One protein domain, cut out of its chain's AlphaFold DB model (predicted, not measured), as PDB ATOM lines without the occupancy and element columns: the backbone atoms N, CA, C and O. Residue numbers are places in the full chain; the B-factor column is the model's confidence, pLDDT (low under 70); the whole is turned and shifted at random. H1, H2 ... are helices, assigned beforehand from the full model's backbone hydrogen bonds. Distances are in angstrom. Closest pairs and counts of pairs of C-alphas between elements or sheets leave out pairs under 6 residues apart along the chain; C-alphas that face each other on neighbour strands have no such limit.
ATOM      1  N   HIS A  66      53.224  -0.236 -34.582       93.75
ATOM      2  CA  HIS A  66      54.480  -0.962 -34.716       93.75
ATOM      3  C   HIS A  66      54.232  -2.423 -35.117       93.75
ATOM      4  O   HIS A  66      54.823  -2.911 -36.082       93.75
ATOM      5  N   SER A  67      53.305  -3.108 -34.453       93.06
ATOM      6  CA  SER A  67      52.918  -4.484 -34.766       93.06
ATOM      7  C   SER A  67      52.373  -4.605 -36.185       93.06
ATOM      8  O   SER A  67      52.755  -5.526 -36.902       93.06
ATOM      9  N   LEU A  68      51.543  -3.658 -36.632       94.69
ATOM     10  CA  LEU A  68      51.033  -3.622 -38.008       94.69
ATOM     11  C   LEU A  68      52.146  -3.374 -39.034       94.69
ATOM     12  O   LEU A  68      52.121  -3.947 -40.123       94.69
ATOM     13  N   SER A  69      53.145  -2.559 -38.691       93.94
ATOM     14  CA  SER A  69      54.294  -2.320 -39.569       93.94
ATOM     15  C   SER A  69      55.164  -3.570 -39.754       93.94
ATOM     16  O   SER A  69      55.684  -3.797 -40.844       93.94
ATOM     17  N   VAL A  70      55.282  -4.407 -38.715       94.12
ATOM     18  CA  VAL A  70      56.133  -5.607 -38.713       94.12
ATOM     19  C   VAL A  70      55.396  -6.842 -39.239       94.12
ATOM     20  O   VAL A  70      55.947  -7.597 -40.037       94.12
ATOM     21  N   LEU A  71      54.160  -7.070 -38.791       92.44
ATOM     22  CA  LEU A  71      53.372  -8.274 -39.087       92.44
ATOM     23  C   LEU A  71      52.469  -8.102 -40.316       92.44
ATOM     24  O   LEU A  71      51.908  -9.072 -40.823       92.44
ATOM     25  N   GLY A  72      52.354  -6.872 -40.813       92.44
ATOM     26  CA  GLY A  72      51.578  -6.526 -41.989       92.44
ATOM     27  C   GLY A  72      50.163  -6.059 -41.667       92.44
ATOM     28  O   GLY A  72      49.767  -5.831 -40.522       92.44
ATOM     29  N   ARG A  73      49.382  -5.885 -42.734       91.69
ATOM     30  CA  ARG A  73      48.059  -5.266 -42.658       91.69
ATOM     31  C   ARG A  73      47.042  -6.177 -41.973       91.69
ATOM     32  O   ARG A  73      46.940  -7.359 -42.289       91.69
ATOM     33  N   TRP A  74      46.238  -5.582 -41.103       89.88
ATOM     34  CA  TRP A  74      45.038  -6.197 -40.542       89.88
ATOM     35  C   TRP A  74      43.942  -6.406 -41.616       89.88
ATOM     36  O   TRP A  74      43.845  -5.573 -42.524       89.88
ATOM     37  N   PRO A  75      43.068  -7.431 -41.520       89.50
ATOM     38  CA  PRO A  75      43.044  -8.521 -40.539       89.50
ATOM     39  C   PRO A  75      44.097  -9.597 -40.806       89.50
ATOM     40  O   PRO A  75      44.277 -10.047 -41.937       89.50
ATOM     41  N   TRP A  76      44.795 -10.020 -39.750       91.56
ATOM     42  CA  TRP A  76      45.798 -11.079 -39.852       91.56
ATOM     43  C   TRP A  76      45.166 -12.471 -39.922       91.56
ATOM     44  O   TRP A  76      44.054 -12.701 -39.443       91.56
ATOM     45  N   ARG A  77      45.926 -13.436 -40.448       91.62
ATOM     46  CA  ARG A  77      45.522 -14.848 -40.474       91.62
ATOM     47  C   ARG A  77      45.364 -15.421 -39.064       91.62
ATOM     48  O   ARG A  77      46.088 -15.059 -38.133       91.62
ATOM     49  N   ARG A  78      44.447 -16.376 -38.899       92.69
ATOM     50  CA  ARG A  78      44.199 -17.048 -37.609       92.69
ATOM     51  C   ARG A  78      45.365 -17.920 -37.145       92.69
ATOM     52  O   ARG A  78      45.569 -18.049 -35.942       92.69
ATOM     53  N   SER A  79      46.199 -18.402 -38.066       92.69
ATOM     54  CA  SER A  79      47.485 -19.037 -37.747       92.69
ATOM     55  C   SER A  79      48.418 -18.120 -36.951       92.69
ATOM     56  O   SER A  79      49.055 -18.579 -36.007       92.69
ATOM     57  N   LEU A  80      48.457 -16.819 -37.264       93.69
ATOM     58  CA  LEU A  80      49.269 -15.853 -36.517       93.69
ATOM     59  C   LEU A  80      48.756 -15.678 -35.082       93.69
ATOM     60  O   LEU A  80      49.535 -15.696 -34.133       93.69
ATOM     61  N   HIS A  81      47.436 -15.571 -34.918       93.25
ATOM     62  CA  HIS A  81      46.797 -15.488 -33.603       93.25
ATOM     63  C   HIS A  81      47.055 -16.746 -32.772       93.25
ATOM     64  O   HIS A  81      47.325 -16.667 -31.576       93.25
ATOM     65  N   ALA A  82      47.017 -17.912 -33.410       92.81
ATOM     66  CA  ALA A  82      47.303 -19.163 -32.742       92.81
ATOM     67  C   ALA A  82      48.772 -19.273 -32.305       92.81
ATOM     68  O   ALA A  82      49.037 -19.662 -31.171       92.81
ATOM     69  N   ALA A  83      49.720 -18.855 -33.150       93.06
ATOM     70  CA  ALA A  83      51.135 -18.786 -32.783       93.06
ATOM     71  C   ALA A  83      51.381 -17.820 -31.609       93.06
ATOM     72  O   ALA A  83      52.173 -18.118 -30.713       93.06
ATOM     73  N   LEU A  84      50.672 -16.685 -31.572       92.75
ATOM     74  CA  LEU A  84      50.717 -15.753 -30.444       92.75
ATOM     75  C   LEU A  84      50.216 -16.414 -29.151       92.75
ATOM     76  O   LEU A  84      50.887 -16.330 -28.122       92.75
ATOM     77  N   ILE A  85      49.068 -17.095 -29.201       92.44
ATOM     78  CA  ILE A  85      48.511 -17.797 -28.038       92.44
ATOM     79  C   ILE A  85      49.472 -18.881 -27.548       92.44
ATOM     80  O   ILE A  85      49.727 -18.947 -26.351       92.44
ATOM     81  N   ASP A  86      50.032 -19.690 -28.446       91.44
ATOM     82  CA  ASP A  86      50.998 -20.739 -28.098       91.44
ATOM     83  C   ASP A  86      52.231 -20.155 -27.385       91.44
ATOM     84  O   ASP A  86      52.661 -20.635 -26.332       91.44
ATOM     85  N   ARG A  87      52.738 -19.017 -27.879       92.12
ATOM     86  CA  ARG A  87      53.855 -18.315 -27.243       92.12
ATOM     87  C   ARG A  87      53.510 -17.803 -25.844       92.12
ATOM     88  O   ARG A  87      54.340 -17.918 -24.942       92.12
ATOM     89  N   ILE A  88      52.310 -17.254 -25.660       91.25
ATOM     90  CA  ILE A  88      51.818 -16.787 -24.356       91.25
ATOM     91  C   ILE A  88      51.605 -17.972 -23.404       91.25
ATOM     92  O   ILE A  88      51.931 -17.877 -22.221       91.25
ATOM     93  N   GLN A  89      51.117 -19.111 -23.906       88.69
ATOM     94  CA  GLN A  89      50.908 -20.322 -23.110       88.69
ATOM     95  C   GLN A  89      52.201 -20.855 -22.488       88.69
ATOM     96  O   GLN A  89      52.151 -21.397 -21.383       88.69
ATOM     97  N   ALA A  90      53.359 -20.641 -23.123       88.19
ATOM     98  CA  ALA A  90      54.660 -20.996 -22.552       88.19
ATOM     99  C   ALA A  90      54.964 -20.269 -21.223       88.19
ATOM    100  O   ALA A  90      55.773 -20.744 -20.432       88.19
ATOM    101  N   GLY A  91      54.304 -19.135 -20.959       87.56
ATOM    102  CA  GLY A  91      54.358 -18.417 -19.682       87.56
ATOM    103  C   GLY A  91      53.414 -18.959 -18.602       87.56
ATOM    104  O   GLY A  91      53.352 -18.388 -17.518       87.56
ATOM    105  N   HIS A  92      52.665 -20.030 -18.883       86.50
ATOM    106  CA  HIS A  92      51.678 -20.650 -17.988       86.50
ATOM    107  C   HIS A  92      50.665 -19.670 -17.355       86.50
ATOM    108  O   HIS A  92      50.461 -19.692 -16.136       86.50
ATOM    109  N   PRO A  93      49.989 -18.817 -18.150       88.56
ATOM    110  CA  PRO A  93      48.970 -17.921 -17.618       88.56
ATOM    111  C   PRO A  93      47.790 -18.715 -17.045       88.56
ATOM    112  O   PRO A  93      47.437 -19.789 -17.536       88.56
ATOM    113  N   ARG A  94      47.124 -18.152 -16.030       85.06
ATOM    114  CA  ARG A  94      45.911 -18.753 -15.449       85.06
ATOM    115  C   ARG A  94      44.759 -18.816 -16.462       85.06
ATOM    116  O   ARG A  94      43.990 -19.772 -16.450       85.06
ATOM    117  N   SER A  95      44.639 -17.797 -17.308       86.88
ATOM    118  CA  SER A  95      43.614 -17.672 -18.346       86.88
ATOM    119  C   SER A  95      44.086 -16.713 -19.435       86.88
ATOM    120  O   SER A  95      44.841 -15.787 -19.146       86.88
ATOM    121  N   ILE A  96      43.600 -16.899 -20.661       89.06
ATOM    122  CA  ILE A  96      43.832 -15.987 -21.785       89.06
ATOM    123  C   ILE A  96      42.466 -15.527 -22.298       89.06
ATOM    124  O   ILE A  96      41.616 -16.361 -22.607       89.06
ATOM    125  N   GLY A  97      42.256 -14.211 -22.355       89.06
ATOM    126  CA  GLY A  97      41.095 -13.590 -22.991       89.06
ATOM    127  C   GLY A  97      41.485 -13.025 -24.353       89.06
ATOM    128  O   GLY A  97      42.588 -12.505 -24.505       89.06
ATOM    129  N   LEU A  98      40.593 -13.137 -25.333       90.12
ATOM    130  CA  LEU A  98      40.798 -12.595 -26.670       90.12
ATOM    131  C   LEU A  98      39.710 -11.561 -26.962       90.12
ATOM    132  O   LEU A  98      38.535 -11.914 -27.005       90.12
ATOM    133  N   ASP A  99      40.106 -10.309 -27.182       90.81
ATOM    134  CA  ASP A  99      39.207  -9.231 -27.613       90.81
ATOM    135  C   ASP A  99      39.160  -9.144 -29.146       90.81
ATOM    136  O   ASP A  99      39.485  -8.136 -29.766       90.81
ATOM    137  N   LEU A 100      38.864 -10.279 -29.781       88.12
ATOM    138  CA  LEU A 100      38.704 -10.396 -31.226       88.12
ATOM    139  C   LEU A 100      37.523 -11.311 -31.511       88.12
ATOM    140  O   LEU A 100      37.390 -12.385 -30.922       88.12
ATOM    141  N   ILE A 101      36.678 -10.890 -32.446       88.06
ATOM    142  CA  ILE A 101      35.475 -11.624 -32.822       88.06
ATOM    143  C   ILE A 101      35.743 -12.381 -34.123       88.06
ATOM    144  O   ILE A 101      36.101 -11.791 -35.141       88.06
ATOM    145  N   PHE A 102      35.532 -13.696 -34.089       87.50
ATOM    146  CA  PHE A 102      35.585 -14.570 -35.259       87.50
ATOM    147  C   PHE A 102      34.194 -15.159 -35.512       87.50
ATOM    148  O   PHE A 102      33.881 -16.244 -35.028       87.50
ATOM    149  N   SER A 103      33.348 -14.416 -36.228       84.31
ATOM    150  CA  SER A 103      31.952 -14.802 -36.473       84.31
ATOM    151  C   SER A 103      31.813 -15.840 -37.588       84.31
ATOM    152  O   SER A 103      31.035 -16.785 -37.457       84.31
ATOM    153  N   GLU A 104      32.588 -15.704 -38.666       86.69
ATOM    154  CA  GLU A 104      32.522 -16.592 -39.827       86.69
ATOM    155  C   GLU A 104      33.763 -17.494 -39.951       86.69
ATOM    156  O   GLU A 104      34.882 -17.054 -39.653       86.69
ATOM    157  N   PRO A 105      33.609 -18.737 -40.446       84.31
ATOM    158  CA  PRO A 105      34.742 -19.587 -40.806       84.31
ATOM    159  C   PRO A 105      35.633 -18.949 -41.881       84.31
ATOM    160  O   PRO A 105      35.138 -18.255 -42.770       84.31
ATOM    161  N   ASP A 106      36.944 -19.196 -41.830       85.69
ATOM    162  CA  ASP A 106      37.875 -18.754 -42.875       85.69
ATOM    163  C   ASP A 106      37.604 -19.572 -44.142       85.69
ATOM    164  O   ASP A 106      37.798 -20.790 -44.171       85.69
ATOM    165  N   ALA A 107      37.131 -18.905 -45.194       83.25
ATOM    166  CA  ALA A 107      36.854 -19.543 -46.475       83.25
ATOM    167  C   ALA A 107      38.133 -19.896 -47.255       83.25
ATOM    168  O   ALA A 107      38.092 -20.759 -48.131       83.25
ATOM    169  N   VAL A 108      39.251 -19.224 -46.962       85.81
ATOM    170  CA  VAL A 108      40.529 -19.384 -47.663       85.81
ATOM    171  C   VAL A 108      41.430 -20.382 -46.936       85.81
ATOM    172  O   VAL A 108      42.058 -21.206 -47.594       85.81
ATOM    173  N   HIS A 109      41.460 -20.346 -45.598       87.50
ATOM    174  CA  HIS A 109      42.323 -21.205 -44.771       87.50
ATOM    175  C   HIS A 109      41.570 -21.890 -43.613       87.50
ATOM    176  O   HIS A 109      41.788 -21.563 -42.441       87.50
ATOM    177  N   PRO A 110      40.698 -22.877 -43.887       88.50
ATOM    178  CA  PRO A 110      39.903 -23.548 -42.852       88.50
ATOM    179  C   PRO A 110      40.739 -24.270 -41.779       88.50
ATOM    180  O   PRO A 110      40.275 -24.521 -40.664       88.50
ATOM    181  N   GLU A 111      41.967 -24.670 -42.107       90.75
ATOM    182  CA  GLU A 111      42.919 -25.271 -41.172       90.75
ATOM    183  C   GLU A 111      43.375 -24.314 -40.064       90.75
ATOM    184  O   GLU A 111      43.535 -24.752 -38.921       90.75
ATOM    185  N   ASP A 112      43.512 -23.020 -40.364       91.50
ATOM    186  CA  ASP A 112      43.939 -22.008 -39.395       91.50
ATOM    187  C   ASP A 112      42.882 -21.837 -38.292       91.50
ATOM    188  O   ASP A 112      43.221 -21.729 -37.109       91.50
ATOM    189  N   ASP A 113      41.598 -21.908 -38.656       88.94
ATOM    190  CA  ASP A 113      40.472 -21.899 -37.711       88.94
ATOM    191  C   ASP A 113      40.541 -23.074 -36.754       88.94
ATOM    192  O   ASP A 113      40.358 -22.923 -35.546       88.94
ATOM    193  N   ARG A 114      40.811 -24.269 -37.290       88.44
ATOM    194  CA  ARG A 114      40.901 -25.485 -36.479       88.44
ATOM    195  C   ARG A 114      42.058 -25.404 -35.498       88.44
ATOM    196  O   ARG A 114      41.910 -25.876 -34.370       88.44
ATOM    197  N   LEU A 115      43.186 -24.837 -35.920       89.88
ATOM    198  CA  LEU A 115      44.374 -24.682 -35.089       89.88
ATOM    199  C   LEU A 115      44.101 -23.691 -33.950       89.88
ATOM    200  O   LEU A 115      44.293 -24.023 -32.780       89.88
ATOM    201  N   LEU A 116      43.541 -22.524 -34.266       90.25
ATOM    202  CA  LEU A 116      43.151 -21.536 -33.263       90.25
ATOM    203  C   LEU A 116      42.092 -22.086 -32.291       90.25
ATOM    204  O   LEU A 116      42.234 -21.969 -31.073       90.25
ATOM    205  N   ALA A 117      41.063 -22.758 -32.811       88.75
ATOM    206  CA  ALA A 117      40.008 -23.357 -32.004       88.75
ATOM    207  C   ALA A 117      40.532 -24.447 -31.059       88.75
ATOM    208  O   ALA A 117      39.968 -24.634 -29.985       88.75
ATOM    209  N   GLN A 118      41.593 -25.177 -31.427       87.56
ATOM    210  CA  GLN A 118      42.243 -26.151 -30.541       87.56
ATOM    211  C   GLN A 118      42.907 -25.486 -29.333       87.56
ATOM    212  O   GLN A 118      42.776 -26.004 -28.222       87.56
ATOM    213  N   LEU A 119      43.559 -24.338 -29.530       85.75
ATOM    214  CA  LEU A 119      44.228 -23.603 -28.454       85.75
ATOM    215  C   LEU A 119      43.249 -22.886 -27.517       85.75
ATOM    216  O   LEU A 119      43.544 -22.725 -26.336       85.75
ATOM    217  N   LEU A 120      42.077 -22.499 -28.023       84.50
ATOM    218  CA  LEU A 120      41.030 -21.829 -27.245       84.50
ATOM    219  C   LEU A 120      40.113 -22.790 -26.469       84.50
ATOM    220  O   LEU A 120      39.230 -22.334 -25.742       84.50
ATOM    221  N   ARG A 121      40.270 -24.118 -26.603       80.69
ATOM    222  CA  ARG A 121      39.347 -25.062 -25.947       80.69
ATOM    223  C   ARG A 121      39.394 -24.917 -24.417       80.69
ATOM    224  O   ARG A 121      40.474 -25.053 -23.838       80.69
ATOM    225  N   PRO A 122      38.234 -24.807 -23.736       64.62
ATOM    226  CA  PRO A 122      38.154 -24.620 -22.281       64.62
ATOM    227  C   PRO A 122      38.893 -25.683 -21.449       64.62
ATOM    228  O   PRO A 122      39.406 -25.395 -20.373       64.62
ATOM    229  N   GLY A 123      38.992 -26.918 -21.953       61.56
ATOM    230  CA  GLY A 123      39.654 -28.028 -21.256       61.56
ATOM    231  C   GLY A 123      41.185 -28.041 -21.341       61.56
ATOM    232  O   GLY A 123      41.821 -28.824 -20.636       61.56
ATOM    233  N   LEU A 124      41.801 -27.203 -22.185       65.00
ATOM    234  CA  LEU A 124      43.260 -27.176 -22.319       65.00
ATOM    235  C   LEU A 124      43.916 -26.621 -21.046       65.00
ATOM    236  O   LEU A 124      44.878 -27.199 -20.544       65.00
ATOM    237  N   PHE A 125      43.354 -25.554 -20.477       63.56
ATOM    238  CA  PHE A 125      43.882 -24.918 -19.265       63.56
ATOM    239  C   PHE A 125      43.670 -25.772 -18.007       63.56
ATOM    240  O   PHE A 125      44.550 -25.831 -17.150       63.56
ATOM    241  N   GLU A 126      42.562 -26.517 -17.930       63.84
ATOM    242  CA  GLU A 126      42.312 -27.518 -16.881       63.84
ATOM    243  C   GLU A 126      43.423 -28.580 -16.839       63.84
ATOM    244  O   GLU A 126      43.974 -28.872 -15.777       63.84
ATOM    245  N   LYS A 127      43.817 -29.112 -18.005       59.81
ATOM    246  CA  LYS A 127      44.887 -30.116 -18.116       59.81
ATOM    247  C   LYS A 127      46.213 -29.604 -17.534       59.81
ATOM    248  O   LYS A 127      46.882 -30.330 -16.799       59.81
ATOM    249  N   TRP A 128      46.573 -28.353 -17.816       58.28
ATOM    250  CA  TRP A 128      47.787 -27.726 -17.284       58.28
ATOM    251  C   TRP A 128      47.677 -27.369 -15.797       58.28
ATOM    252  O   TRP A 128      48.648 -27.539 -15.061       58.28
ATOM    253  N   ARG A 129      46.491 -26.971 -15.315       60.88
ATOM    254  CA  ARG A 129      46.212 -26.727 -13.887       60.88
ATOM    255  C   ARG A 129      46.531 -27.955 -13.027       60.88
ATOM    256  O   ARG A 129      47.140 -27.818 -11.967       60.88
ATOM    257  N   PHE A 130      46.180 -29.154 -13.495       60.75
ATOM    258  CA  PHE A 130      46.521 -30.401 -12.804       60.75
ATOM    259  C   PHE A 130      48.008 -30.763 -12.918       60.75
ATOM    260  O   PHE A 130      48.601 -31.177 -11.923       60.75
ATOM    261  N   ALA A 131      48.627 -30.552 -14.084       60.28
ATOM    262  CA  ALA A 131      50.058 -30.800 -14.276       60.28
ATOM    263  C   ALA A 131      50.936 -29.922 -13.360       60.28
ATOM    264  O   ALA A 131      51.884 -30.413 -12.754       60.28
ATOM    265  N   LEU A 132      50.577 -28.646 -13.187       57.38
ATOM    266  CA  LEU A 132      51.292 -27.704 -12.316       57.38
ATOM    267  C   LEU A 132      51.070 -27.993 -10.821       57.38
ATOM    268  O   LEU A 132      51.978 -27.798 -10.015       57.38
ATOM    269  N   SER A 133      49.893 -28.509 -10.445       61.97
ATOM    270  CA  SER A 133      49.596 -28.928  -9.065       61.97
ATOM    271  C   SER A 133      50.473 -30.106  -8.607       61.97
ATOM    272  O   SER A 133      50.835 -30.205  -7.434       61.97
ATOM    273  N   GLY A 134      50.892 -30.972  -9.538       57.62
ATOM    274  CA  GLY A 134      51.789 -32.099  -9.262       57.62
ATOM    275  C   GLY A 134      53.258 -31.729  -9.026       57.62
ATOM    276  O   GLY A 134      54.003 -32.559  -8.517       57.62
ATOM    277  N   MET A 135      53.675 -30.502  -9.357       58.62
ATOM    278  CA  MET A 135      55.081 -30.068  -9.347       58.62
ATOM    279  C   MET A 135      55.497 -29.345  -8.049       58.62
ATOM    280  O   MET A 135      56.641 -28.929  -7.907       58.62
TER     281      MET A 135
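This is residues 66 to 135 of the 137 residues of the protein "CHASE2 domain-containing protein" of Paraburkholderia sediminicola (UniProt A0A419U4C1). What shape is this? H2 and H3 lie side by side; H4 extends beyond H3, and small H1 lies off the start of H2. A long strap, residues 90 to 109, joins H2 to H3. What makes it up? The printed part has 70 residues with four named helices, H1 to H4 in order, and no named strand: all helix. It is loose, radius of gyration of the C-alphas 14.0 A, spanning 42 by 28 by 18 A.

Where are the longest helices? H2, residues 78 to 89, begins at C-alpha 78 (44.199, -17.048, -37.609) and measures 16.3 A from first to last C-alpha. H4, residues 122 to 133, measures 18.0 A, ending at C-alpha 133 (49.596, -28.928, -9.065). The others? H3 is residues 110 to 119, 15.0 A; H1 is residues 66 to 71, 8.6 A.

What touches H2? H3 does, the closest C-alphas, Ala 82 and Leu 116, 4.8 A apart, at a shallow tilt of 17 degrees, the same way. And the rest? H3 and H4 meet only through their link; H1 is apart from H2, H3 and H4, and H2 from H4. Every O i to N i+4 pair is within hydrogen-bond range in H1, H2 and H3; 7 of 8 are in H4.

How far does it reach? The C-alphas farthest apart, Arg 73 and Gly 134, are 43.0 A apart; the printed part has no cut, and the H2 to H3 link is long. Where is confidence low? Residues 122 to 135 have pLDDT under 70.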